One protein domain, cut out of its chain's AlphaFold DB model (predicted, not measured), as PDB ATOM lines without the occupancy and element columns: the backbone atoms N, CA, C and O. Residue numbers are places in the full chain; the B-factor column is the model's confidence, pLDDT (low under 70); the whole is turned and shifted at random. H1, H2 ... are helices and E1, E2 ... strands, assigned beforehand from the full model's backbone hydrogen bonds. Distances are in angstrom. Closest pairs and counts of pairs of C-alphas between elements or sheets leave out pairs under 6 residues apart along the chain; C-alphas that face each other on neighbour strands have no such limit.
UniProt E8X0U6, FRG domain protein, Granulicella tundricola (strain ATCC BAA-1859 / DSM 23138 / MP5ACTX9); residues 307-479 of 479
ATOM      1  N   LEU A 307     135.509  43.440 275.280       85.69
ATOM      2  CA  LEU A 307     135.844  44.633 276.044       85.69
ATOM      3  C   LEU A 307     135.910  45.810 275.081       85.69
ATOM      4  O   LEU A 307     136.764  45.820 274.192       85.69
ATOM      5  N   SER A 308     135.018  46.769 275.298       83.12
ATOM      6  CA  SER A 308     134.828  47.936 274.442       83.12
ATOM      7  C   SER A 308     135.008  49.236 275.213       83.12
ATOM      8  O   SER A 308     134.777  49.301 276.424       83.12
ATOM      9  N   GLU A 309     135.424  50.275 274.493       83.00
ATOM     10  CA  GLU A 309     135.672  51.616 275.023       83.00
ATOM     11  C   GLU A 309     135.173  52.683 274.052       83.00
ATOM     12  O   GLU A 309     135.168  52.477 272.842       83.00
ATOM     13  N   ALA A 310     134.847  53.867 274.570       83.12
ATOM     14  CA  ALA A 310     134.569  55.023 273.731       83.12
ATOM     15  C   ALA A 310     135.744  55.343 272.789       83.12
ATOM     16  O   ALA A 310     136.905  55.396 273.211       83.12
ATOM     17  N   LYS A 311     135.440  55.648 271.526       82.88
ATOM     18  CA  LYS A 311     136.441  55.955 270.493       82.88
ATOM     19  C   LYS A 311     137.484  57.017 270.901       82.88
ATOM     20  O   LYS A 311     138.664  56.799 270.625       82.88
ATOM     21  N   PRO A 312     137.156  58.125 271.594       86.31
ATOM     22  CA  PRO A 312     138.156  59.112 272.000       86.31
ATOM     23  C   PRO A 312     139.192  58.535 272.963       86.31
ATOM     24  O   PRO A 312     140.366  58.885 272.861       86.31
ATOM     25  N   MET A 313     138.785  57.597 273.828       88.38
ATOM     26  CA  MET A 313     139.690  56.876 274.726       88.38
ATOM     27  C   MET A 313     140.577  55.901 273.954       88.38
ATOM     28  O   MET A 313     141.752  55.759 274.282       88.38
ATOM     29  N   GLN A 314     140.064  55.249 272.907       86.38
ATOM     30  CA  GLN A 314     140.868  54.418 271.997       86.38
ATOM     31  C   GLN A 314     141.894  55.251 271.205       86.38
ATOM     32  O   GLN A 314     142.948  54.744 270.836       86.38
ATOM     33  N   MET A 315     141.611  56.535 270.979       87.00
ATOM     34  CA  MET A 315     142.456  57.484 270.246       87.00
ATOM     35  C   MET A 315     143.241  58.431 271.171       87.00
ATOM     36  O   MET A 315     143.621  59.519 270.741       87.00
ATOM     37  N   TRP A 316     143.512  58.037 272.426       89.25
ATOM     38  CA  TRP A 316     144.205  58.881 273.414       89.25
ATOM     39  C   TRP A 316     145.505  59.566 272.916       89.25
ATOM     40  O   TRP A 316     145.717  60.718 273.298       89.25
ATOM     41  N   PRO A 317     146.349  58.975 272.032       90.06
ATOM     42  CA  PRO A 317     147.591  59.622 271.603       90.06
ATOM     43  C   PRO A 317     147.362  60.841 270.704       90.06
ATOM     44  O   PRO A 317     148.288  61.604 270.458       90.06
ATOM     45  N   ALA A 318     146.143  61.029 270.185       88.56
ATOM     46  CA  ALA A 318     145.785  62.201 269.392       88.56
ATOM     47  C   ALA A 318     145.533  63.456 270.249       88.56
ATOM     48  O   ALA A 318     145.349  64.543 269.698       88.56
ATOM     49  N   TRP A 319     145.506  63.327 271.578       88.06
ATOM     50  CA  TRP A 319     145.137  64.408 272.485       88.06
ATOM     51  C   TRP A 319     146.358  64.986 273.198       88.06
ATOM     52  O   TRP A 319     146.986  64.317 274.009       88.06
ATOM     53  N   ASN A 320     146.649  66.260 272.936       88.50
ATOM     54  CA  ASN A 320     147.782  66.976 273.521       88.50
ATOM     55  C   ASN A 320     147.324  67.846 274.691       88.50
ATOM     56  O   ASN A 320     147.088  69.041 274.521       88.50
ATOM     57  N   PHE A 321     147.165  67.239 275.862       89.19
ATOM     58  CA  PHE A 321     146.989  67.984 277.105       89.19
ATOM     59  C   PHE A 321     148.332  68.034 277.829       89.19
ATOM     60  O   PHE A 321     148.855  66.983 278.188       89.19
ATOM     61  N   GLU A 322     148.868  69.231 278.053       90.62
ATOM     62  CA  GLU A 322     150.170  69.454 278.687       90.62
ATOM     63  C   GLU A 322     149.992  69.941 280.136       90.62
ATOM     64  O   GLU A 322     149.340  70.952 280.385       90.62
ATOM     65  N   LEU A 323     150.611  69.267 281.112       87.25
ATOM     66  CA  LEU A 323     150.525  69.654 282.532       87.25
ATOM     67  C   LEU A 323     151.102  71.034 282.818       87.25
ATOM     68  O   LEU A 323     150.665  71.690 283.763       87.25
ATOM     69  N   ILE A 324     152.072  71.476 282.018       88.69
ATOM     70  CA  ILE A 324     152.733  72.768 282.213       88.69
ATOM     71  C   ILE A 324     151.756  73.944 282.085       88.69
ATOM     72  O   ILE A 324     152.001  74.999 282.676       88.69
ATOM     73  N   ASP A 325     150.649  73.746 281.363       86.94
ATOM     74  CA  ASP A 325     149.602  74.749 281.173       86.94
ATOM     75  C   ASP A 325     148.746  74.938 282.441       86.94
ATOM     76  O   ASP A 325     148.223  76.028 282.672       86.94
ATOM     77  N   GLU A 326     148.657  73.918 283.303       83.69
ATOM     78  CA  GLU A 326     147.884  73.937 284.558       83.69
ATOM     79  C   GLU A 326     148.767  74.109 285.806       83.69
ATOM     80  O   GLU A 326     148.412  74.821 286.751       83.69
ATOM     81  N   ILE A 327     149.929  73.452 285.835       84.50
ATOM     82  CA  ILE A 327     150.868  73.457 286.958       84.50
ATOM     83  C   ILE A 327     152.242  73.873 286.440       84.50
ATOM     84  O   ILE A 327     153.055  73.064 285.989       84.50
ATOM     85  N   SER A 328     152.527  75.172 286.559       82.19
ATOM     86  CA  SER A 328     153.828  75.732 286.195       82.19
ATOM     87  C   SER A 328     154.951  74.956 286.890       82.19
ATOM     88  O   SER A 328     154.895  74.811 288.111       82.19
ATOM     89  N   SER A 329     155.975  74.537 286.136       84.44
ATOM     90  CA  SER A 329     157.149  73.728 286.538       84.44
ATOM     91  C   SER A 329     157.048  72.204 286.411       84.44
ATOM     92  O   SER A 329     158.082  71.550 286.537       84.44
ATOM     93  N   ILE A 330     155.879  71.648 286.081       86.81
ATOM     94  CA  ILE A 330     155.708  70.205 285.855       86.81
ATOM     95  C   ILE A 330     155.496  69.946 284.361       86.81
ATOM     96  O   ILE A 330     154.706  70.629 283.714       86.81
ATOM     97  N   SER A 331     156.236  68.990 283.797       89.00
ATOM     98  CA  SER A 331     156.131  68.588 282.389       89.00
ATOM     99  C   SER A 331     155.475  67.220 282.308       89.00
ATOM    100  O   SER A 331     155.925  66.295 282.975       89.00
ATOM    101  N   GLY A 332     154.442  67.099 281.480       89.75
ATOM    102  CA  GLY A 332     153.744  65.842 281.257       89.75
ATOM    103  C   GLY A 332     152.654  65.995 280.210       89.75
ATOM    104  O   GLY A 332     152.040  67.056 280.132       89.75
ATOM    105  N   ASN A 333     152.432  64.961 279.398       92.56
ATOM    106  CA  ASN A 333     151.418  64.989 278.343       92.56
ATOM    107  C   ASN A 333     150.688  63.648 278.243       92.56
ATOM    108  O   ASN A 333     151.318  62.596 278.108       92.56
ATOM    109  N   VAL A 334     149.354  63.700 278.250       91.44
ATOM    110  CA  VAL A 334     148.487  62.515 278.163       91.44
ATOM    111  C   VAL A 334     148.718  61.687 276.889       91.44
ATOM    112  O   VAL A 334     148.581  60.465 276.927       91.44
ATOM    113  N   ALA A 335     149.146  62.300 275.779       91.38
ATOM    114  CA  ALA A 335     149.503  61.599 274.544       91.38
ATOM    115  C   ALA A 335     150.670  60.614 274.732       91.38
ATOM    116  O   ALA A 335     150.762  59.616 274.017       91.38
ATOM    117  N   ASN A 336     151.548  60.878 275.706       91.38
ATOM    118  CA  ASN A 336     152.695  60.034 276.036       91.38
ATOM    119  C   ASN A 336     152.365  58.973 277.097       91.38
ATOM    120  O   ASN A 336     153.233  58.173 277.456       91.38
ATOM    121  N   ALA A 337     151.132  58.954 277.612       94.25
ATOM    122  CA  ALA A 337     150.746  58.047 278.676       94.25
ATOM    123  C   ALA A 337     150.753  56.585 278.228       94.25
ATOM    124  O   ALA A 337     150.297  56.230 277.135       94.25
ATOM    125  N   THR A 338     151.210  55.715 279.131       95.06
ATOM    126  CA  THR A 338     150.905  54.290 279.030       95.06
ATOM    127  C   THR A 338     149.466  54.074 279.451       95.06
ATOM    128  O   THR A 338     149.085  54.360 280.588       95.06
ATOM    129  N   LYS A 339     148.663  53.569 278.519       94.56
ATOM    130  CA  LYS A 339     147.247  53.323 278.720       94.56
ATOM    131  C   LYS A 339     146.997  51.945 279.323       94.56
ATOM    132  O   LYS A 339     147.529  50.934 278.863       94.56
ATOM    133  N   LEU A 340     146.133  51.921 280.327       94.94
ATOM    134  CA  LEU A 340     145.693  50.762 281.085       94.94
ATOM    135  C   LEU A 340     144.163  50.682 281.020       94.94
ATOM    136  O   LEU A 340     143.462  51.367 281.763       94.94
ATOM    137  N   THR A 341     143.643  49.829 280.141       93.44
ATOM    138  CA  THR A 341     142.205  49.559 280.026       93.44
ATOM    139  C   THR A 341     141.784  48.510 281.044       93.44
ATOM    140  O   THR A 341     142.182  47.350 280.960       93.44
ATOM    141  N   LEU A 342     140.950  48.888 282.005       93.19
ATOM    142  CA  LEU A 342     140.484  48.016 283.076       93.19
ATOM    143  C   LEU A 342     139.199  47.288 282.671       93.19
ATOM    144  O   LEU A 342     138.207  47.921 282.310       93.19
ATOM    145  N   SER A 343     139.182  45.959 282.794       91.00
ATOM    146  CA  SER A 343     137.943  45.181 282.683       91.00
ATOM    147  C   SER A 343     136.991  45.491 283.856       91.00
ATOM    148  O   SER A 343     137.454  45.825 284.953       91.00
ATOM    149  N   PRO A 344     135.666  45.273 283.721       89.06
ATOM    150  CA  PRO A 344     134.731  45.432 284.843       89.06
ATOM    151  C   PRO A 344     135.054  44.545 286.057       89.06
ATOM    152  O   PRO A 344     134.641  44.814 287.188       89.06
ATOM    153  N   ARG A 345     135.772  43.434 285.849       88.25
ATOM    154  CA  ARG A 345     136.260  42.588 286.944       88.25
ATOM    155  C   ARG A 345     137.479  43.221 287.611       88.25
ATOM    156  O   ARG A 345     137.477  43.336 288.835       88.25
ATOM    157  N   ALA A 346     138.459  43.656 286.825       91.25
ATOM    158  CA  ALA A 346     139.664  44.300 287.328       91.25
ATOM    159  C   ALA A 346     139.338  45.563 288.131       91.25
ATOM    160  O   ALA A 346     139.851  45.739 289.233       91.25
ATOM    161  N   GLN A 347     138.406  46.380 287.635       90.88
ATOM    162  CA  GLN A 347     137.910  47.557 288.340       90.88
ATOM    163  C   GLN A 347     137.381  47.193 289.735       90.88
ATOM    164  O   GLN A 347     137.821  47.762 290.732       90.88
ATOM    165  N   ARG A 348     136.488  46.200 289.839       90.00
ATOM    166  CA  ARG A 348     135.944  45.766 291.139       90.00
ATOM    167  C   ARG A 348     137.032  45.301 292.108       90.00
ATOM    168  O   ARG A 348     136.955  45.629 293.284       90.00
ATOM    169  N   ILE A 349     138.035  44.576 291.618       89.88
ATOM    170  CA  ILE A 349     139.155  44.090 292.435       89.88
ATOM    171  C   ILE A 349     140.036  45.251 292.920       89.88
ATOM    172  O   ILE A 349     140.396  45.294 294.093       89.88
ATOM    173  N   LEU A 350     140.373  46.207 292.048       89.81
ATOM    174  CA  LEU A 350     141.209  47.361 292.408       89.81
ATOM    175  C   LEU A 350     140.551  48.221 293.495       89.81
ATOM    176  O   LEU A 350     141.234  48.702 294.405       89.81
ATOM    177  N   HIS A 351     139.227  48.370 293.424       86.81
ATOM    178  CA  HIS A 351     138.432  49.130 294.385       86.81
ATOM    179  C   HIS A 351     138.069  48.351 295.662       86.81
ATOM    180  O   HIS A 351     137.523  48.950 296.587       86.81
ATOM    181  N   ASP A 352     138.389  47.056 295.761       85.25
ATOM    182  CA  ASP A 352     138.139  46.263 296.969       85.25
ATOM    183  C   ASP A 352     139.219  46.542 298.039       85.25
ATOM    184  O   ASP A 352     140.394  46.200 297.840       85.25
ATOM    185  N   PRO A 353     138.872  47.128 299.201       68.19
ATOM    186  CA  PRO A 353     139.834  47.438 300.258       68.19
ATOM    187  C   PRO A 353     140.416  46.193 300.952       68.19
ATOM    188  O   PRO A 353     141.362  46.324 301.724       68.19
ATOM    189  N   GLY A 354     139.905  44.986 300.681       65.56
ATOM    190  CA  GLY A 354     140.180  43.757 301.435       65.56
ATOM    191  C   GLY A 354     141.618  43.225 301.417       65.56
ATOM    192  O   GLY A 354     141.894  42.218 302.063       65.56
ATOM    193  N   HIS A 355     142.548  43.874 300.714       63.47
ATOM    194  CA  HIS A 355     143.942  43.438 300.660       63.47
ATOM    195  C   HIS A 355     144.867  44.564 301.128       63.47
ATOM    196  O   HIS A 355     144.963  45.597 300.458       63.47
ATOM    197  N   ASN A 356     145.570  44.341 302.245       71.38
ATOM    198  CA  ASN A 356     146.651  45.205 302.719       71.38
ATOM    199  C   ASN A 356     147.867  45.037 301.793       71.38
ATOM    200  O   ASN A 356     148.733  44.192 302.015       71.38
ATOM    201  N   ILE A 357     147.841  45.770 300.684       80.56
ATOM    202  CA  ILE A 357     148.791  45.671 299.579       80.56
ATOM    203  C   ILE A 357     149.586  46.975 299.514       80.56
ATOM    204  O   ILE A 357     148.971  48.041 299.589       80.56
ATOM    205  N   PRO A 358     150.920  46.917 299.344       85.50
ATOM    206  CA  PRO A 358     151.732  48.118 299.225       85.50
ATOM    207  C   PRO A 358     151.306  48.948 298.011       85.50
ATOM    208  O   PRO A 358     151.153  48.424 296.905       85.50
ATOM    209  N   LEU A 359     151.149  50.253 298.227       90.69
ATOM    210  CA  LEU A 359     150.952  51.223 297.157       90.69
ATOM    211  C   LEU A 359     152.302  51.551 296.536       90.69
ATOM    212  O   LEU A 359     153.263  51.824 297.253       90.69
ATOM    213  N   ARG A 360     152.379  51.540 295.209       91.19
ATOM    214  CA  ARG A 360     153.570  52.001 294.496       91.19
ATOM    215  C   ARG A 360     153.234  52.359 293.065       91.19
ATOM    216  O   ARG A 360     152.280  51.847 292.484       91.19
ATOM    217  N   TRP A 361     154.080  53.196 292.486       92.19
ATOM    218  CA  TRP A 361     154.014  53.466 291.064       92.19
ATOM    219  C   TRP A 361     154.269  52.187 290.247       92.19
ATOM    220  O   TRP A 361     155.242  51.476 290.534       92.19
ATOM    221  N   PRO A 362     153.429  51.872 289.247       89.25
ATOM    222  CA  PRO A 362     153.654  50.718 288.397       89.25
ATOM    223  C   PRO A 362     154.992  50.740 287.661       89.25
ATOM    224  O   PRO A 362     155.388  51.751 287.084       89.25
ATOM    225  N   ASN A 363     155.687  49.599 287.637       86.81
ATOM    226  CA  ASN A 363     156.968  49.468 286.939       86.81
ATOM    227  C   ASN A 363     156.764  49.282 285.424       86.81
ATOM    228  O   ASN A 363     157.000  48.206 284.879       86.81
ATOM    229  N   LEU A 364     156.268  50.333 284.772       87.62
ATOM    230  CA  LEU A 364     155.998  50.402 283.332       87.62
ATOM    231  C   LEU A 364     157.001  51.287 282.579       87.62
ATOM    232  O   LEU A 364     156.874  51.471 281.374       87.62
ATOM    233  N   GLY A 365     158.007  51.825 283.276       88.25
ATOM    234  CA  GLY A 365     159.039  52.674 282.670       88.25
ATOM    235  C   GLY A 365     158.526  54.033 282.186       88.25
ATOM    236  O   GLY A 365     159.141  54.633 281.312       88.25
ATOM    237  N   THR A 366     157.408  54.502 282.738       92.12
ATOM    238  CA  THR A 366     156.790  55.794 282.427       92.12
ATOM    239  C   THR A 366     156.366  56.488 283.712       92.12
ATOM    240  O   THR A 366     156.031  55.809 284.683       92.12
ATOM    241  N   ASP A 367     156.325  57.815 283.685       94.94
ATOM    242  CA  ASP A 367     155.717  58.657 284.717       94.94
ATOM    243  C   ASP A 367     154.298  59.116 284.333       94.94
ATOM    244  O   ASP A 367     153.647  59.831 285.085       94.94
ATOM    245  N   GLU A 368     153.786  58.643 283.192       95.56
ATOM    246  CA  GLU A 368     152.472  58.976 282.639       95.56
ATOM    247  C   GLU A 368     151.604  57.721 282.511       95.56
ATOM    248  O   GLU A 368     151.894  56.840 281.689       95.56
ATOM    249  N   LEU A 369     150.525  57.629 283.293       96.50
ATOM    250  CA  LEU A 369     149.593  56.499 283.274       96.50
ATOM    251  C   LEU A 369     148.166  56.957 283.004       96.50
ATOM    252  O   LEU A 369     147.605  57.737 283.765       96.50
ATOM    253  N   LEU A 370     147.544  56.409 281.965       96.06
ATOM    254  CA  LEU A 370     146.149  56.666 281.630       96.06
ATOM    255  C   LEU A 370     145.312  55.420 281.909       96.06
ATOM    256  O   LEU A 370     145.386  54.437 281.182       96.06
ATOM    257  N   PHE A 371     144.485  55.461 282.942       95.62
ATOM    258  CA  PHE A 371     143.538  54.404 283.270       95.62
ATOM    259  C   PHE A 371     142.193  54.688 282.610       95.62
ATOM    260  O   PHE A 371     141.586  55.734 282.839       95.62
ATOM    261  N   THR A 372     141.700  53.737 281.831       93.56
ATOM    262  CA  THR A 372     140.369  53.779 281.216       93.56
ATOM    263  C   THR A 372     139.575  52.553 281.643       93.56
ATOM    264  O   THR A 372     140.142  51.550 282.071       93.56
ATOM    265  N   PHE A 373     138.248  52.626 281.585       89.75
ATOM    266  CA  PHE A 373     137.378  51.533 282.024       89.75
ATOM    267  C   PHE A 373     136.615  50.989 280.821       89.75
ATOM    268  O   PHE A 373     135.888  51.739 280.179       89.75
ATOM    269  N   ALA A 374     136.773  49.702 280.522       88.00
ATOM    270  CA  ALA A 374     136.011  49.041 279.468       88.00
ATOM    271  C   ALA A 374     134.666  48.532 279.995       88.00
ATOM    272  O   ALA A 374     134.543  48.154 281.163       88.00
ATOM    273  N   GLN A 375     133.675  48.441 279.111       85.62
ATOM    274  CA  GLN A 375     132.423  47.725 279.361       85.62
ATOM    275  C   GLN A 375     132.376  46.439 278.530       85.62
ATOM    276  O   GLN A 375     133.136  46.268 277.576       85.62
ATOM    277  N   PHE A 376     131.500  45.505 278.912       81.88
ATOM    278  CA  PHE A 376     131.228  44.342 278.070       81.88
ATOM    279  C   PHE A 376     130.250  44.739 276.970       81.88
ATOM    280  O   PHE A 376     129.086  45.007 277.252       81.88
ATOM    281  N   GLY A 377     130.732  44.737 275.735       71.31
ATOM    282  CA  GLY A 377     129.916  44.797 274.537       71.31
ATOM    283  C   GLY A 377     129.621  43.406 273.975       71.31
ATOM    284  O   GLY A 377     130.310  42.417 274.253       71.31
ATOM    285  N   HIS A 378     128.590  43.368 273.140       64.81
ATOM    286  CA  HIS A 378     128.364  42.339 272.129       64.81
ATOM    287  C   HIS A 378     128.180  43.071 270.798       64.81
ATOM    288  O   HIS A 378     127.596  44.153 270.813       64.81
ATOM    289  N   ASP A 379     128.549  42.472 269.660       54.59
ATOM    290  CA  ASP A 379     128.457  43.067 268.303       54.59
ATOM    291  C   ASP A 379     127.079  43.651 267.907       54.59
ATOM    292  O   ASP A 379     126.917  44.224 266.830       54.59
ATOM    293  N   LYS A 380     126.043  43.478 268.739       46.88
ATOM    294  CA  LYS A 380     124.684  43.994 268.526       46.88
ATOM    295  C   LYS A 380     124.062  44.738 269.699       46.88
ATOM    296  O   LYS A 380     122.929  45.198 269.566       46.88
ATOM    297  N   VAL A 381     124.743  44.822 270.834       44.09
ATOM    298  CA  VAL A 381     124.195  45.479 272.018       44.09
ATOM    299  C   VAL A 381     124.955  46.778 272.213       44.09
ATOM    300  O   VAL A 381     126.004  46.815 272.845       44.09
ATOM    301  N   CYS A 382     124.393  47.848 271.650       48.75
ATOM    302  CA  CYS A 382     124.810  49.230 271.869       48.75
ATOM    303  C   CYS A 382     124.427  49.742 273.271       48.75
ATOM    304  O   CYS A 382     124.265  50.947 273.443       48.75
ATOM    305  N   ASP A 383     124.284  48.865 274.272       52.88
ATOM    306  CA  ASP A 383     124.021  49.258 275.668       52.88
ATOM    307  C   ASP A 383     125.326  49.693 276.348       52.88
ATOM    308  O   ASP A 383     125.581  49.415 277.518       52.88
ATOM    309  N   ILE A 384     126.187  50.345 275.572       65.19
ATOM    310  CA  ILE A 384     127.362  51.013 276.076       65.19
ATOM    311  C   ILE A 384     126.888  52.366 276.605       65.19
ATOM    312  O   ILE A 384     126.457  53.238 275.847       65.19
ATOM    313  N   GLU A 385     126.942  52.528 277.922       66.31
ATOM    314  CA  GLU A 385     126.561  53.783 278.557       66.31
ATOM    315  C   GLU A 385     127.652  54.834 278.324       66.31
ATOM    316  O   GLU A 385     128.805  54.654 278.723       66.31
ATOM    317  N   TYR A 386     127.272  55.946 277.694       68.31
ATOM    318  CA  TYR A 386     128.075  57.165 277.623       68.31
ATOM    319  C   TYR A 386     127.549  58.177 278.648       68.31
ATOM    320  O   TYR A 386     126.328  58.328 278.774       68.31
ATOM    321  N   PRO A 387     128.426  58.914 279.355       75.12
ATOM    322  CA  PRO A 387     129.869  59.067 279.125       75.12
ATOM    323  C   PRO A 387     130.756  57.997 279.792       75.12
ATOM    324  O   PRO A 387     130.440  57.467 280.853       75.12
ATOM    325  N   TYR A 388     131.924  57.750 279.195       83.12
ATOM    326  CA  TYR A 388     133.014  56.974 279.787       83.12
ATOM    327  C   TYR A 388     133.870  57.826 280.706       83.12
ATOM    328  O   TYR A 388     134.091  59.011 280.463       83.12
ATOM    329  N   HIS A 389     134.431  57.182 281.721       89.06
ATOM    330  CA  HIS A 389     135.352  57.810 282.654       89.06
ATOM    331  C   HIS A 389     136.785  57.320 282.431       89.06
ATOM    332  O   HIS A 389     137.021  56.247 281.879       89.06
ATOM    333  N   GLY A 390     137.746  58.115 282.880       92.44
ATOM    334  CA  GLY A 390     139.158  57.758 282.909       92.44
ATOM    335  C   GLY A 390     139.883  58.499 284.022       92.44
ATOM    336  O   GLY A 390     139.313  59.375 284.680       92.44
ATOM    337  N   VAL A 391     141.131  58.120 284.253       95.00
ATOM    338  CA  VAL A 391     142.018  58.753 285.227       95.00
ATOM    339  C   VAL A 391     143.399  58.812 284.619       95.00
ATOM    340  O   VAL A 391     144.003  57.776 284.361       95.00
ATOM    341  N   TRP A 392     143.913  60.012 284.424       96.25
ATOM    342  CA  TRP A 392     145.309  60.200 284.093       96.25
ATOM    343  C   TRP A 392     146.082  60.524 285.368       96.25
ATOM    344  O   TRP A 392     145.707  61.417 286.126       96.25
ATOM    345  N   LEU A 393     147.116  59.735 285.636       96.50
ATOM    346  CA  LEU A 393     148.054  59.937 286.725       96.50
ATOM    347  C   LEU A 393     149.408  60.329 286.146       96.50
ATOM    348  O   LEU A 393     149.933  59.631 285.277       96.50
ATOM    349  N   HIS A 394     149.985  61.385 286.700       95.88
ATOM    350  CA  HIS A 394     151.356  61.798 286.444       95.88
ATOM    351  C   HIS A 394     152.194  61.661 287.714       95.88
ATOM    352  O   HIS A 394     151.713  61.961 288.811       95.88
ATOM    353  N   ARG A 395     153.450  61.239 287.570       95.06
ATOM    354  CA  ARG A 395     154.415  61.161 288.664       95.06
ATOM    355  C   ARG A 395     155.552  62.164 288.483       95.06
ATOM    356  O   ARG A 395     156.287  62.100 287.510       95.06
ATOM    357  N   ASP A 396     155.791  62.980 289.507       92.75
ATOM    358  CA  ASP A 396     157.027  63.760 289.642       92.75
ATOM    359  C   ASP A 396     157.695  63.422 290.979       92.75
ATOM    360  O   ASP A 396     157.283  63.878 292.046       92.75
ATOM    361  N   LYS A 397     158.737  62.582 290.933       90.75
ATOM    362  CA  LYS A 397     159.445  62.052 292.118       90.75
ATOM    363  C   LYS A 397     158.500  61.306 293.073       90.75
ATOM    364  O   LYS A 397     158.113  60.173 292.778       90.75
ATOM    365  N   GLU A 398     158.163  61.913 294.209       91.69
ATOM    366  CA  GLU A 398     157.247  61.368 295.219       91.69
ATOM    367  C   GLU A 398     155.815  61.891 295.048       91.69
ATOM    368  O   GLU A 398     154.904  61.390 295.704       91.69
ATOM    369  N   LEU A 399     155.599  62.868 294.160       92.88
ATOM    370  CA  LEU A 399     154.281  63.414 293.871       92.88
ATOM    371  C   LEU A 399     153.538  62.548 292.853       92.88
ATOM    372  O   LEU A 399     154.108  62.095 291.861       92.88
ATOM    373  N   VAL A 400     152.241  62.381 293.088       95.31
ATOM    374  CA  VAL A 400     151.270  61.784 292.172       95.31
ATOM    375  C   VAL A 400     150.165  62.802 291.931       95.31
ATOM    376  O   VAL A 400     149.500  63.244 292.866       95.31
ATOM    377  N   ILE A 401     149.963  63.172 290.675       94.38
ATOM    378  CA  ILE A 401     148.977  64.166 290.248       94.38
ATOM    379  C   ILE A 401     147.866  63.431 289.516       94.38
ATOM    380  O   ILE A 401     148.129  62.691 288.571       94.38
ATOM    381  N   GLU A 402     146.629  63.611 289.966       95.25
ATOM    382  CA  GLU A 402     145.449  62.989 289.379       95.25
ATOM    383  C   GLU A 402     144.678  63.980 288.504       95.25
ATOM    384  O   GLU A 402     144.389  65.105 288.909       95.25
ATOM    385  N   HIS A 403     144.270  63.505 287.331       94.00
ATOM    386  CA  HIS A 403     143.370  64.182 286.412       94.00
ATOM    387  C   HIS A 403     142.222  63.243 286.009       94.00
ATOM    388  O   HIS A 403     142.412  62.332 285.197       94.00
ATOM    389  N   PRO A 404     141.012  63.426 286.567       93.56
ATOM    390  CA  PRO A 404     139.827  62.716 286.108       93.56
ATOM    391  C   PRO A 404     139.520  63.060 284.654       93.56
ATOM    392  O   PRO A 404     139.692  64.196 284.216       93.56
ATOM    393  N   MET A 405     139.001  62.090 283.916       92.31
ATOM    394  CA  MET A 405     138.649  62.260 282.512       92.31
ATOM    395  C   MET A 405     137.230  61.782 282.247       92.31
ATOM    396  O   MET A 405     136.736  60.848 282.883       92.31
ATOM    397  N   THR A 406     136.578  62.422 281.282       91.31
ATOM    398  CA  THR A 406     135.271  62.013 280.758       91.31
ATOM    399  C   THR A 406     135.313  62.027 279.241       91.31
ATOM    400  O   THR A 406     135.770  63.017 278.672       91.31
ATOM    401  N   ALA A 407     134.801  60.991 278.589       87.94
ATOM    402  CA  ALA A 407     134.671  60.942 277.140       87.94
ATOM    403  C   ALA A 407     133.276  60.490 276.701       87.94
ATOM    404  O   ALA A 407     132.620  59.715 277.394       87.94
ATOM    405  N   ASP A 408     132.847  60.952 275.534       86.06
ATOM    406  CA  ASP A 408     131.734  60.375 274.773       86.06
ATOM    407  C   ASP A 408     132.272  59.716 273.490       86.06
ATOM    408  O   ASP A 408     133.437  59.331 273.463       86.06
ATOM    409  N   GLU A 409     131.461  59.516 272.448       78.44
ATOM    410  CA  GLU A 409     131.925  58.910 271.187       78.44
ATOM    411  C   GLU A 409     132.935  59.766 270.403       78.44
ATOM    412  O   GLU A 409     133.677  59.216 269.588       78.44
ATOM    413  N   ASP A 410     132.994  61.077 270.638       81.44
ATOM    414  CA  ASP A 410     133.746  62.013 269.793       81.44
ATOM    415  C   ASP A 410     134.693  62.933 270.582       81.44
ATOM    416  O   ASP A 410     135.695  63.406 270.038       81.44
ATOM    417  N   VAL A 411     134.419  63.177 271.864       85.19
ATOM    418  CA  VAL A 411     135.124  64.154 272.697       85.19
ATOM    419  C   VAL A 411     135.747  63.492 273.920       85.19
ATOM    420  O   VAL A 411     135.146  62.632 274.560       85.19
ATOM    421  N   MET A 412     136.945  63.948 274.287       88.19
ATOM    422  CA  MET A 412     137.611  63.627 275.547       88.19
ATOM    423  C   MET A 412     137.889  64.916 276.324       88.19
ATOM    424  O   MET A 412     138.484  65.849 275.793       88.19
ATOM    425  N   ASN A 413     137.472  64.962 277.588       89.94
ATOM    426  CA  ASN A 413     137.690  66.089 278.492       89.94
ATOM    427  C   ASN A 413     138.549  65.653 279.683       89.94
ATOM    428  O   ASN A 413     138.301  64.595 280.271       89.94
ATOM    429  N   VAL A 414     139.518  66.492 280.048       90.12
ATOM    430  CA  VAL A 414     140.383  66.342 281.226       90.12
ATOM    431  C   VAL A 414     139.949  67.362 282.273       90.12
ATOM    432  O   VAL A 414     139.711  68.524 281.946       90.12
ATOM    433  N   HIS A 415     139.834  66.933 283.524       90.44
ATOM    434  CA  HIS A 415     139.383  67.758 284.642       90.44
ATOM    435  C   HIS A 415     140.497  67.930 285.676       90.44
ATOM    436  O   HIS A 415     141.405  67.104 285.790       90.44
ATOM    437  N   ALA A 416     140.407  68.992 286.475       87.44
ATOM    438  CA  ALA A 416     141.279  69.174 287.630       87.44
ATOM    439  C   ALA A 416     140.976  68.114 288.706       87.44
ATOM    440  O   ALA A 416     139.821  67.968 289.119       87.44
ATOM    441  N   GLY A 417     142.002  67.388 289.158       89.44
ATOM    442  CA  GLY A 417     141.924  66.422 290.259       89.44
ATOM    443  C   GLY A 417     142.707  66.869 291.491       89.44
ATOM    444  O   GLY A 417     142.728  68.055 291.828       89.44
ATOM    445  N   HIS A 418     143.318  65.919 292.196       92.88
ATOM    446  CA  HIS A 418     144.092  66.176 293.414       92.88
ATOM    447  C   HIS A 418     145.568  65.786 293.278       92.88
ATOM    448  O   HIS A 418     145.948  65.002 292.410       92.88
ATOM    449  N   VAL A 419     146.399  66.327 294.173       92.88
ATOM    450  CA  VAL A 419     147.820  65.981 294.283       92.88
ATOM    451  C   VAL A 419     148.054  65.170 295.546       92.88
ATOM    452  O   VAL A 419     147.469  65.437 296.599       92.88
ATOM    453  N   PHE A 420     148.922  64.177 295.432       94.81
ATOM    454  CA  PHE A 420     149.288  63.258 296.493       94.81
ATOM    455  C   PHE A 420     150.811  63.138 296.587       94.81
ATOM    456  O   PHE A 420     151.497  63.324 295.590       94.81
ATOM    457  N   GLU A 421     151.338  62.805 297.760       94.69
ATOM    458  CA  GLU A 421     152.763  62.552 298.001       94.69
ATOM    459  C   GLU A 421     152.943  61.190 298.677       94.69
ATOM    460  O   GLU A 421     152.187  60.823 299.585       94.69
ATOM    461  N   PHE A 422     153.951  60.437 298.246       92.56
ATOM    462  CA  PHE A 422     154.429  59.273 298.979       92.56
ATOM    463  C   PHE A 422     155.290  59.708 300.169       92.56
ATOM    464  O   PHE A 422     156.392  60.226 300.014       92.56
ATOM    465  N   ILE A 423     154.811  59.430 301.382       89.62
ATOM    466  CA  ILE A 423     155.572  59.589 302.623       89.62
ATOM    467  C   ILE A 423     155.857  58.195 303.181       89.62
ATOM    468  O   ILE A 423     155.058  57.594 303.900       89.62
ATOM    469  N   GLY A 424     157.014  57.642 302.809       85.31
ATOM    470  CA  GLY A 424     157.353  56.255 303.118       85.31
ATOM    471  C   GLY A 424     156.498  55.279 302.307       85.31
ATOM    472  O   GLY A 424     156.682  55.163 301.101       85.31
ATOM    473  N   GLN A 425     155.595  54.547 302.966       81.81
ATOM    474  CA  GLN A 425     154.638  53.639 302.306       81.81
ATOM    475  C   GLN A 425     153.217  54.215 302.237       81.81
ATOM    476  O   GLN A 425     152.329  53.598 301.644       81.81
ATOM    477  N   ASP A 426     153.008  55.391 302.828       86.56
ATOM    478  CA  ASP A 426     151.709  56.041 302.885       86.56
ATOM    479  C   ASP A 426     151.571  57.064 301.760       86.56
ATOM    480  O   ASP A 426     152.499  57.809 301.457       86.56
ATOM    481  N   LEU A 427     150.384  57.117 301.160       91.44
ATOM    482  CA  LEU A 427     150.003  58.165 300.221       91.44
ATOM    483  C   LEU A 427     149.233  59.244 300.991       91.44
ATOM    484  O   LEU A 427     148.228  58.917 301.627       91.44
ATOM    485  N   GLN A 428     149.681  60.497 300.953       93.56
ATOM    486  CA  GLN A 428     149.018  61.628 301.614       93.56
ATOM    487  C   GLN A 428     148.536  62.651 300.587       93.56
ATOM    488  O   GLN A 428     149.219  62.913 299.607       93.56
ATOM    489  N   ARG A 429     147.345  63.223 300.792       93.19
ATOM    490  CA  ARG A 429     146.767  64.246 299.906       93.19
ATOM    491  C   ARG A 429     147.306  65.635 300.261       93.19
ATOM    492  O   ARG A 429     147.323  65.998 301.434       93.19
ATOM    493  N   HIS A 430     147.651  66.428 299.248       89.00
ATOM    494  CA  HIS A 430     148.064  67.825 299.380       89.00
ATOM    495  C   HIS A 430     147.008  68.751 298.781       89.00
ATOM    496  O   HIS A 430     146.580  68.564 297.642       89.00
ATOM    497  N   ASP A 431     146.612  69.775 299.536       81.31
ATOM    498  CA  ASP A 431     145.749  70.834 299.018       81.31
ATOM    499  C   ASP A 431     146.578  71.851 298.233       81.31
ATOM    500  O   ASP A 431     147.456  72.521 298.785       81.31
ATOM    501  N   ILE A 432     146.269  71.998 296.943       82.31
ATOM    502  CA  ILE A 432     146.818  73.054 296.090       82.31
ATOM    503  C   ILE A 432     145.686  73.888 295.483       82.31
ATOM    504  O   ILE A 432     144.551  73.439 295.345       82.31
ATOM    505  N   GLY A 433     145.978  75.139 295.113       75.25
ATOM    506  CA  GLY A 433     144.953  76.087 294.649       75.25
ATOM    507  C   GLY A 433     144.192  75.652 293.386       75.25
ATOM    508  O   GLY A 433     143.061  76.097 293.180       75.25
ATOM    509  N   THR A 434     144.795  74.782 292.573       77.56
ATOM    510  CA  THR A 434     144.237  74.210 291.338       77.56
ATOM    511  C   THR A 434     143.525  72.870 291.551       77.56
ATOM    512  O   THR A 434     143.033  72.294 290.587       77.56
ATOM    513  N   SER A 435     143.432  72.367 292.788       83.88
ATOM    514  CA  SER A 435     142.760  71.094 293.071       83.88
ATOM    515  C   SER A 435     141.256  71.124 292.786       83.88
ATOM    516  O   SER A 435     140.600  72.172 292.835       83.88
ATOM    517  N   CYS A 436     140.699  69.934 292.544       85.50
ATOM    518  CA  CYS A 436     139.268  69.720 292.386       85.50
ATOM    519  C   CYS A 436     138.473  70.265 293.583       85.50
ATOM    520  O   CYS A 436     138.868  70.124 294.741       85.50
ATOM    521  N   LYS A 437     137.309  70.860 293.298       85.38
ATOM    522  CA  LYS A 437     136.395  71.448 294.296       85.38
ATOM    523  C   LYS A 437     135.062  70.700 294.383       85.38
ATOM    524  O   LYS A 437     134.063  71.279 294.796       85.38
ATOM    525  N   CYS A 438     135.037  69.431 293.970       84.75
ATOM    526  CA  CYS A 438     133.829  68.602 293.913       84.75
ATOM    527  C   CYS A 438     133.209  68.309 295.291       84.75
ATOM    528  O   CYS A 438     132.037  67.962 295.362       84.75
ATOM    529  N   GLY A 439     133.975  68.467 296.377       83.75
ATOM    530  CA  GLY A 439     133.520  68.190 297.742       83.75
ATOM    531  C   GLY A 439     133.615  66.719 298.162       83.75
ATOM    532  O   GLY A 439     133.208  66.406 299.274       83.75
ATOM    533  N   GLU A 440     134.182  65.842 297.323       87.06
ATOM    534  CA  GLU A 440     134.336  64.399 297.590       87.06
ATOM    535  C   GLU A 440     135.791  63.905 297.431       87.06
ATOM    536  O   GLU A 440     136.071  62.960 296.684       87.06
ATOM    537  N   PRO A 441     136.770  64.531 298.100       87.56
ATOM    538  CA  PRO A 441     138.177  64.243 297.851       87.56
ATOM    539  C   PRO A 441     138.604  62.840 298.340       87.56
ATOM    540  O   PRO A 441     139.618  62.309 297.885       87.56
ATOM    541  N   GLU A 442     137.824  62.190 299.210       89.38
ATOM    542  CA  GLU A 442     138.014  60.784 299.602       89.38
ATOM    543  C   GLU A 442     137.778  59.821 298.426       89.38
ATOM    544  O   GLU A 442     138.453  58.796 298.318       89.38
ATOM    545  N   GLY A 443     136.856  60.149 297.514       90.19
ATOM    546  CA  GLY A 443     136.584  59.340 296.322       90.19
ATOM    547  C   GLY A 443     137.749  59.362 295.328       90.19
ATOM    548  O   GLY A 443     138.091  58.334 294.738       90.19
ATOM    549  N   HIS A 444     138.400  60.516 295.184       92.06
ATOM    550  CA  HIS A 444     139.631  60.667 294.407       92.06
ATOM    551  C   HIS A 444     140.783  59.879 295.031       92.06
ATOM    552  O   HIS A 444     141.437  59.090 294.351       92.06
ATOM    553  N   GLU A 445     140.977  60.006 296.345       92.12
ATOM    554  CA  GLU A 445     142.007  59.256 297.060       92.12
ATOM    555  C   GLU A 445     141.817  57.738 296.913       92.12
ATOM    556  O   GLU A 445     142.760  57.027 296.564       92.12
ATOM    557  N   ALA A 446     140.597  57.234 297.118       90.81
ATOM    558  CA  ALA A 446     140.289  55.816 296.961       90.81
ATOM    559  C   ALA A 446     140.613  55.313 295.546       90.81
ATOM    560  O   ALA A 446     141.135  54.210 295.381       90.81
ATOM    561  N   ARG A 447     140.347  56.132 294.524       91.62
ATOM    562  CA  ARG A 447     140.643  55.831 293.120       91.62
ATOM    563  C   ARG A 447     142.144  55.787 292.847       91.62
ATOM    564  O   ARG A 447     142.614  54.806 292.279       91.62
ATOM    565  N   VAL A 448     142.903  56.791 293.285       93.88
ATOM    566  CA  VAL A 448     144.364  56.830 293.111       93.88
ATOM    567  C   VAL A 448     145.020  55.658 293.836       93.88
ATOM    568  O   VAL A 448     145.822  54.935 293.246       93.88
ATOM    569  N   ARG A 449     144.619  55.388 295.084       92.88
ATOM    570  CA  ARG A 449     145.086  54.214 295.833       92.88
ATOM    571  C   ARG A 449     144.755  52.914 295.107       92.88
ATOM    572  O   ARG A 449     145.620  52.050 295.024       92.88
ATOM    573  N   ALA A 450     143.545  52.770 294.562       91.38
ATOM    574  CA  ALA A 450     143.162  51.599 293.778       91.38
ATOM    575  C   ALA A 450     144.117  51.386 292.591       91.38
ATOM    576  O   ALA A 450     144.659  50.293 292.439       91.38
ATOM    577  N   MET A 451     144.414  52.437 291.821       92.50
ATOM    578  CA  MET A 451     145.334  52.356 290.677       92.50
ATOM    579  C   MET A 451     146.773  52.013 291.088       92.50
ATOM    580  O   MET A 451     147.416  51.171 290.462       92.50
ATOM    581  N   LEU A 452     147.267  52.580 292.192       92.69
ATOM    582  CA  LEU A 452     148.617  52.321 292.715       92.69
ATOM    583  C   LEU A 452     148.782  50.929 293.363       92.69
ATOM    584  O   LEU A 452     149.898  50.536 293.703       92.69
ATOM    585  N   ARG A 453     147.701  50.152 293.521       91.44
ATOM    586  CA  ARG A 453     147.763  48.736 293.949       91.44
ATOM    587  C   ARG A 453     148.016  47.776 292.793       91.44
ATOM    588  O   ARG A 453     148.359  46.619 293.044       91.44
ATOM    589  N   LEU A 454     147.861  48.235 291.548       91.38
ATOM    590  CA  LEU A 454     147.880  47.392 290.353       91.38
ATOM    591  C   LEU A 454     149.097  46.467 290.307       91.38
ATOM    592  O   LEU A 454     148.936  45.257 290.195       91.38
ATOM    593  N   SER A 455     150.313  47.005 290.432       89.06
ATOM    594  CA  SER A 455     151.523  46.187 290.288       89.06
ATOM    595  C   SER A 455     151.645  45.089 291.328       89.06
ATOM    596  O   SER A 455     152.120  44.005 291.010       89.06
ATOM    597  N   ALA A 456     151.202  45.342 292.554       88.94
ATOM    598  CA  ALA A 456     151.271  44.330 293.589       88.94
ATOM    599  C   ALA A 456     150.187  43.256 293.398       88.94
ATOM    600  O   ALA A 456     150.473  42.084 293.613       88.94
ATOM    601  N   LEU A 457     148.996  43.619 292.899       90.69
ATOM    602  CA  LEU A 457     147.963  42.658 292.482       90.69
ATOM    603  C   LEU A 457     148.391  41.815 291.269       90.69
ATOM    604  O   LEU A 457     148.060  40.633 291.197       90.69
ATOM    605  N   VAL A 458     149.143  42.403 290.339       90.38
ATOM    606  CA  VAL A 458     149.731  41.707 289.186       90.38
ATOM    607  C   VAL A 458     150.834  40.734 289.626       90.38
ATOM    608  O   VAL A 458     150.890  39.603 289.147       90.38
ATOM    609  N   GLU A 459     151.674  41.119 290.589       87.31
ATOM    610  CA  GLU A 459     152.730  40.252 291.140       87.31
ATOM    611  C   GLU A 459     152.199  38.989 291.821       87.31
ATOM    612  O   GLU A 459     152.815  37.931 291.711       87.31
ATOM    613  N   ILE A 460     151.057  39.084 292.506       86.94
ATOM    614  CA  ILE A 460     150.405  37.925 293.135       86.94
ATOM    615  C   ILE A 460     149.407  37.223 292.201       86.94
ATOM    616  O   ILE A 460     148.633  36.375 292.650       86.94
ATOM    617  N   GLU A 461     149.416  37.565 290.907       89.75
ATOM    618  CA  GLU A 461     148.545  36.994 289.872       89.75
ATOM    619  C   GLU A 461     147.060  37.046 290.287       89.75
ATOM    620  O   GLU A 461     146.336  36.056 290.230       89.75
ATOM    621  N   VAL A 462     146.607  38.188 290.806       89.38
ATOM    622  CA  VAL A 462     145.177  38.465 291.043       89.38
ATOM    623  C   VAL A 462     144.575  39.217 289.869       89.38
ATOM    624  O   VAL A 462     143.433  38.959 289.491       89.38
ATOM    625  N   LEU A 463     145.361  40.127 289.302       91.31
ATOM    626  CA  LEU A 463     145.080  40.804 288.049       91.31
ATOM    627  C   LEU A 463     146.142  40.415 287.036       91.31
ATOM    628  O   LEU A 463     147.286  40.136 287.395       91.31
ATOM    629  N   SER A 464     145.768  40.442 285.768       90.12
ATOM    630  CA  SER A 464     146.726  40.330 284.675       90.12
ATOM    631  C   SER A 464     146.870  41.659 283.969       90.12
ATOM    632  O   SER A 464     145.864  42.319 283.758       90.12
ATOM    633  N   MET A 465     148.076  42.007 283.530       90.31
ATOM    634  CA  MET A 465     148.321  43.166 282.672       90.31
ATOM    635  C   MET A 465     148.904  42.691 281.343       90.31
ATOM    636  O   MET A 465     150.011  42.162 281.303       90.31
ATOM    637  N   ILE A 466     148.136  42.826 280.263       87.75
ATOM    638  CA  ILE A 466     148.420  42.181 278.975       87.75
ATOM    639  C   ILE A 466     148.522  43.250 277.895       87.75
ATOM    640  O   ILE A 466     147.596  44.052 277.779       87.75
ATOM    641  N   PRO A 467     149.586  43.268 277.078       87.69
ATOM    642  CA  PRO A 467     149.669  44.179 275.944       87.69
ATOM    643  C   PRO A 467     148.478  44.010 274.998       87.69
ATOM    644  O   PRO A 467     148.001  42.890 274.766       87.69
ATOM    645  N   HIS A 468     148.031  45.107 274.393       86.31
ATOM    646  CA  HIS A 468     146.979  45.078 273.384       86.31
ATOM    647  C   HIS A 468     147.317  44.049 272.265       86.31
ATOM    648  O   HIS A 468     148.488  43.889 271.898       86.31
ATOM    649  N   PRO A 469     146.337  43.265 271.756       77.06
ATOM    650  CA  PRO A 469     146.555  42.261 270.699       77.06
ATOM    651  C   PRO A 469     147.093  42.846 269.395       77.06
ATOM    652  O   PRO A 469     147.916  42.226 268.730       77.06
ATOM    653  N   LEU A 470     146.712  44.070 269.055       74.56
ATOM    654  CA  LEU A 470     147.406  44.845 268.029       74.56
ATOM    655  C   LEU A 470     148.700  45.456 268.564       74.56
ATOM    656  O   LEU A 470     148.799  45.757 269.746       74.56
ATOM    657  N   ASN A 471     149.679  45.644 267.678       69.06
ATOM    658  CA  ASN A 471     151.036  46.136 267.953       69.06
ATOM    659  C   ASN A 471     151.074  47.625 268.387       69.06
ATOM    660  O   ASN A 471     151.922  48.386 267.925       69.06
ATOM    661  N   PHE A 472     150.133  48.055 269.228       78.38
ATOM    662  CA  PHE A 472     150.079  49.378 269.830       78.38
ATOM    663  C   PHE A 472     151.048  49.413 271.003       78.38
ATOM    664  O   PHE A 472     150.887  48.702 271.995       78.38
ATOM    665  N   SER A 473     152.079  50.238 270.875       77.69
ATOM    666  CA  SER A 473     152.985  50.525 271.978       77.69
ATOM    667  C   SER A 473     152.221  51.173 273.131       77.69
ATOM    668  O   SER A 473     151.388  52.048 272.904       77.69
ATOM    669  N   ASN A 474     152.558  50.786 274.360       87.31
ATOM    670  CA  ASN A 474     152.085  51.421 275.591       87.31
ATOM    671  C   ASN A 474     150.569  51.320 275.842       87.31
ATOM    672  O   ASN A 474     150.023  52.148 276.562       87.31
ATOM    673  N   TRP A 475     149.884  50.309 275.296       90.94
ATOM    674  CA  TRP A 475     148.493  50.006 275.647       90.94
ATOM    675  C   TRP A 475     148.374  48.592 276.203       90.94
ATOM    676  O   TRP A 475     148.721  47.617 275.535       90.94
ATOM    677  N   TYR A 476     147.860  48.487 277.426       91.38
ATOM    678  CA  TYR A 476     147.621  47.229 278.117       91.38
ATOM    679  C   TYR A 476     146.167  47.109 278.577       91.38
ATOM    680  O   TYR A 476     145.528  48.099 278.932       91.38
ATOM    681  N   PHE A 477     145.677  45.875 278.644       90.38
ATOM    682  CA  PHE A 477     144.448  45.510 279.340       90.38
ATOM    683  C   PHE A 477     144.771  44.956 280.710       90.38
ATOM    684  O   PHE A 477     145.679  44.137 280.856       90.38
ATOM    685  N   VAL A 478     143.970  45.352 281.689       92.38
ATOM    686  CA  VAL A 478     143.960  44.753 283.012       92.38
ATOM    687  C   VAL A 478     142.722  43.874 283.141       92.38
ATOM    688  O   VAL A 478     141.595  44.376 283.069       92.38
ATOM    689  N   LEU A 479     142.926  42.565 283.302       88.62
ATOM    690  CA  LEU A 479     141.857  41.557 283.340       88.62
ATOM    691  C   LEU A 479     141.603  41.005 284.738       88.62
ATOM    692  O   LEU A 479     142.595  40.741 285.458       88.62
TER     693      LEU A 479
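AT A GLANCE: This is residues 307 to 479 of the 479 residues of the protein "FRG domain protein" of Granulicella tundricola (strain ATCC BAA-1859 / DSM 23138 / MP5ACTX9) (UniProt E8X0U6). A strongly twisted sheet of nine strands makes a wall through the domain; its hairpin E7 and E8 turns up at one end, and H3 packs inside that bend, over E5 and E8. H2 sits beside the ends of E2 and E10, H4 only grazes the sheet, and H1 with the long link of residues 315 to 337 lies on the side away from H3. The 173 printed residues hold, in order, H1 E1 H2 E2 E3 E4 E5 E6 E7 E8 H3 H4 E9 E10; the sheet is branched, with parallel and antiparallel pairs. The class is mixed, helices and strands, with 81 residues in named elements, under half. The whole is compact, with a radius of gyration of the C-alphas of 15.6 A and spans of 47 by 37 by 33 A.

HOW THE PARTS SIT: H1, residues 311 to 314, is on the sheet at a height of 7.6 A. E1, residues 338 to 342, H2, residues 344 to 350, and E2, residues 368 to 373, form a strand-helix-strand unit, two parallel neighbour strands with a helix between, its crossover right-handed; N 340 and O 370 are 2.8 A apart. H2 stands at the sheet's level, at a height of 1.4 A. E2 runs on at 52 degrees into E3, residues 375 to 377, which pairs with no named strand. E4, residues 388 to 396, is antiparallel to E2, with N 371 and O 391 at 2.8 A. E4, E5, residues 399 to 407, and E6, residues 412 to 414, form a meander, each strand the antiparallel neighbour of the one before; N 392 and O 403 are 2.9 A apart, N 413 and O 406 2.8 A. E7, residues 419 to 423, lies on the same side of E5 as E6, with N 420 and O 400 at 2.8 A, and forms a hairpin with E8, residues 426 to 430, with N 428 and O 421 at 2.9 A. H3, residues 441 to 452, is on the sheet; its closest C-alphas to E5 are those of Val 448 and Glu 402, 7.3 A. H4, residues 454 to 459, and H3 meet only through their link. E9, residues 465 to 467, and E10, residues 475 to 478, form a hairpin, with N 477 and O 466 at 2.8 A; E10 is parallel to E1, with N 476 and O 339 at 2.9 A. Every O i to N i+4 pair is within hydrogen-bond range in H3 and H4, 2 of 3 in H2; H1 is too short for one.

IN THESE COORDINATES: H1 begins at C-alpha 311, (136.441, 55.955, 270.493), and E10 ends at C-alpha 478, (143.960, 44.753, 283.012). E4 is 26.8 A long, E5 25.9 A, E2 16.8 A and H3 16.7 A.

THE WHOLE: The C-alphas of Lys 380 and Gly 424, 49.1 A apart, are the farthest. The printed part has no cut; the links H1 to E1 and H2 to E2 are long. Residues 353 to 355, 378 to 386 and 471 have pLDDT under 70.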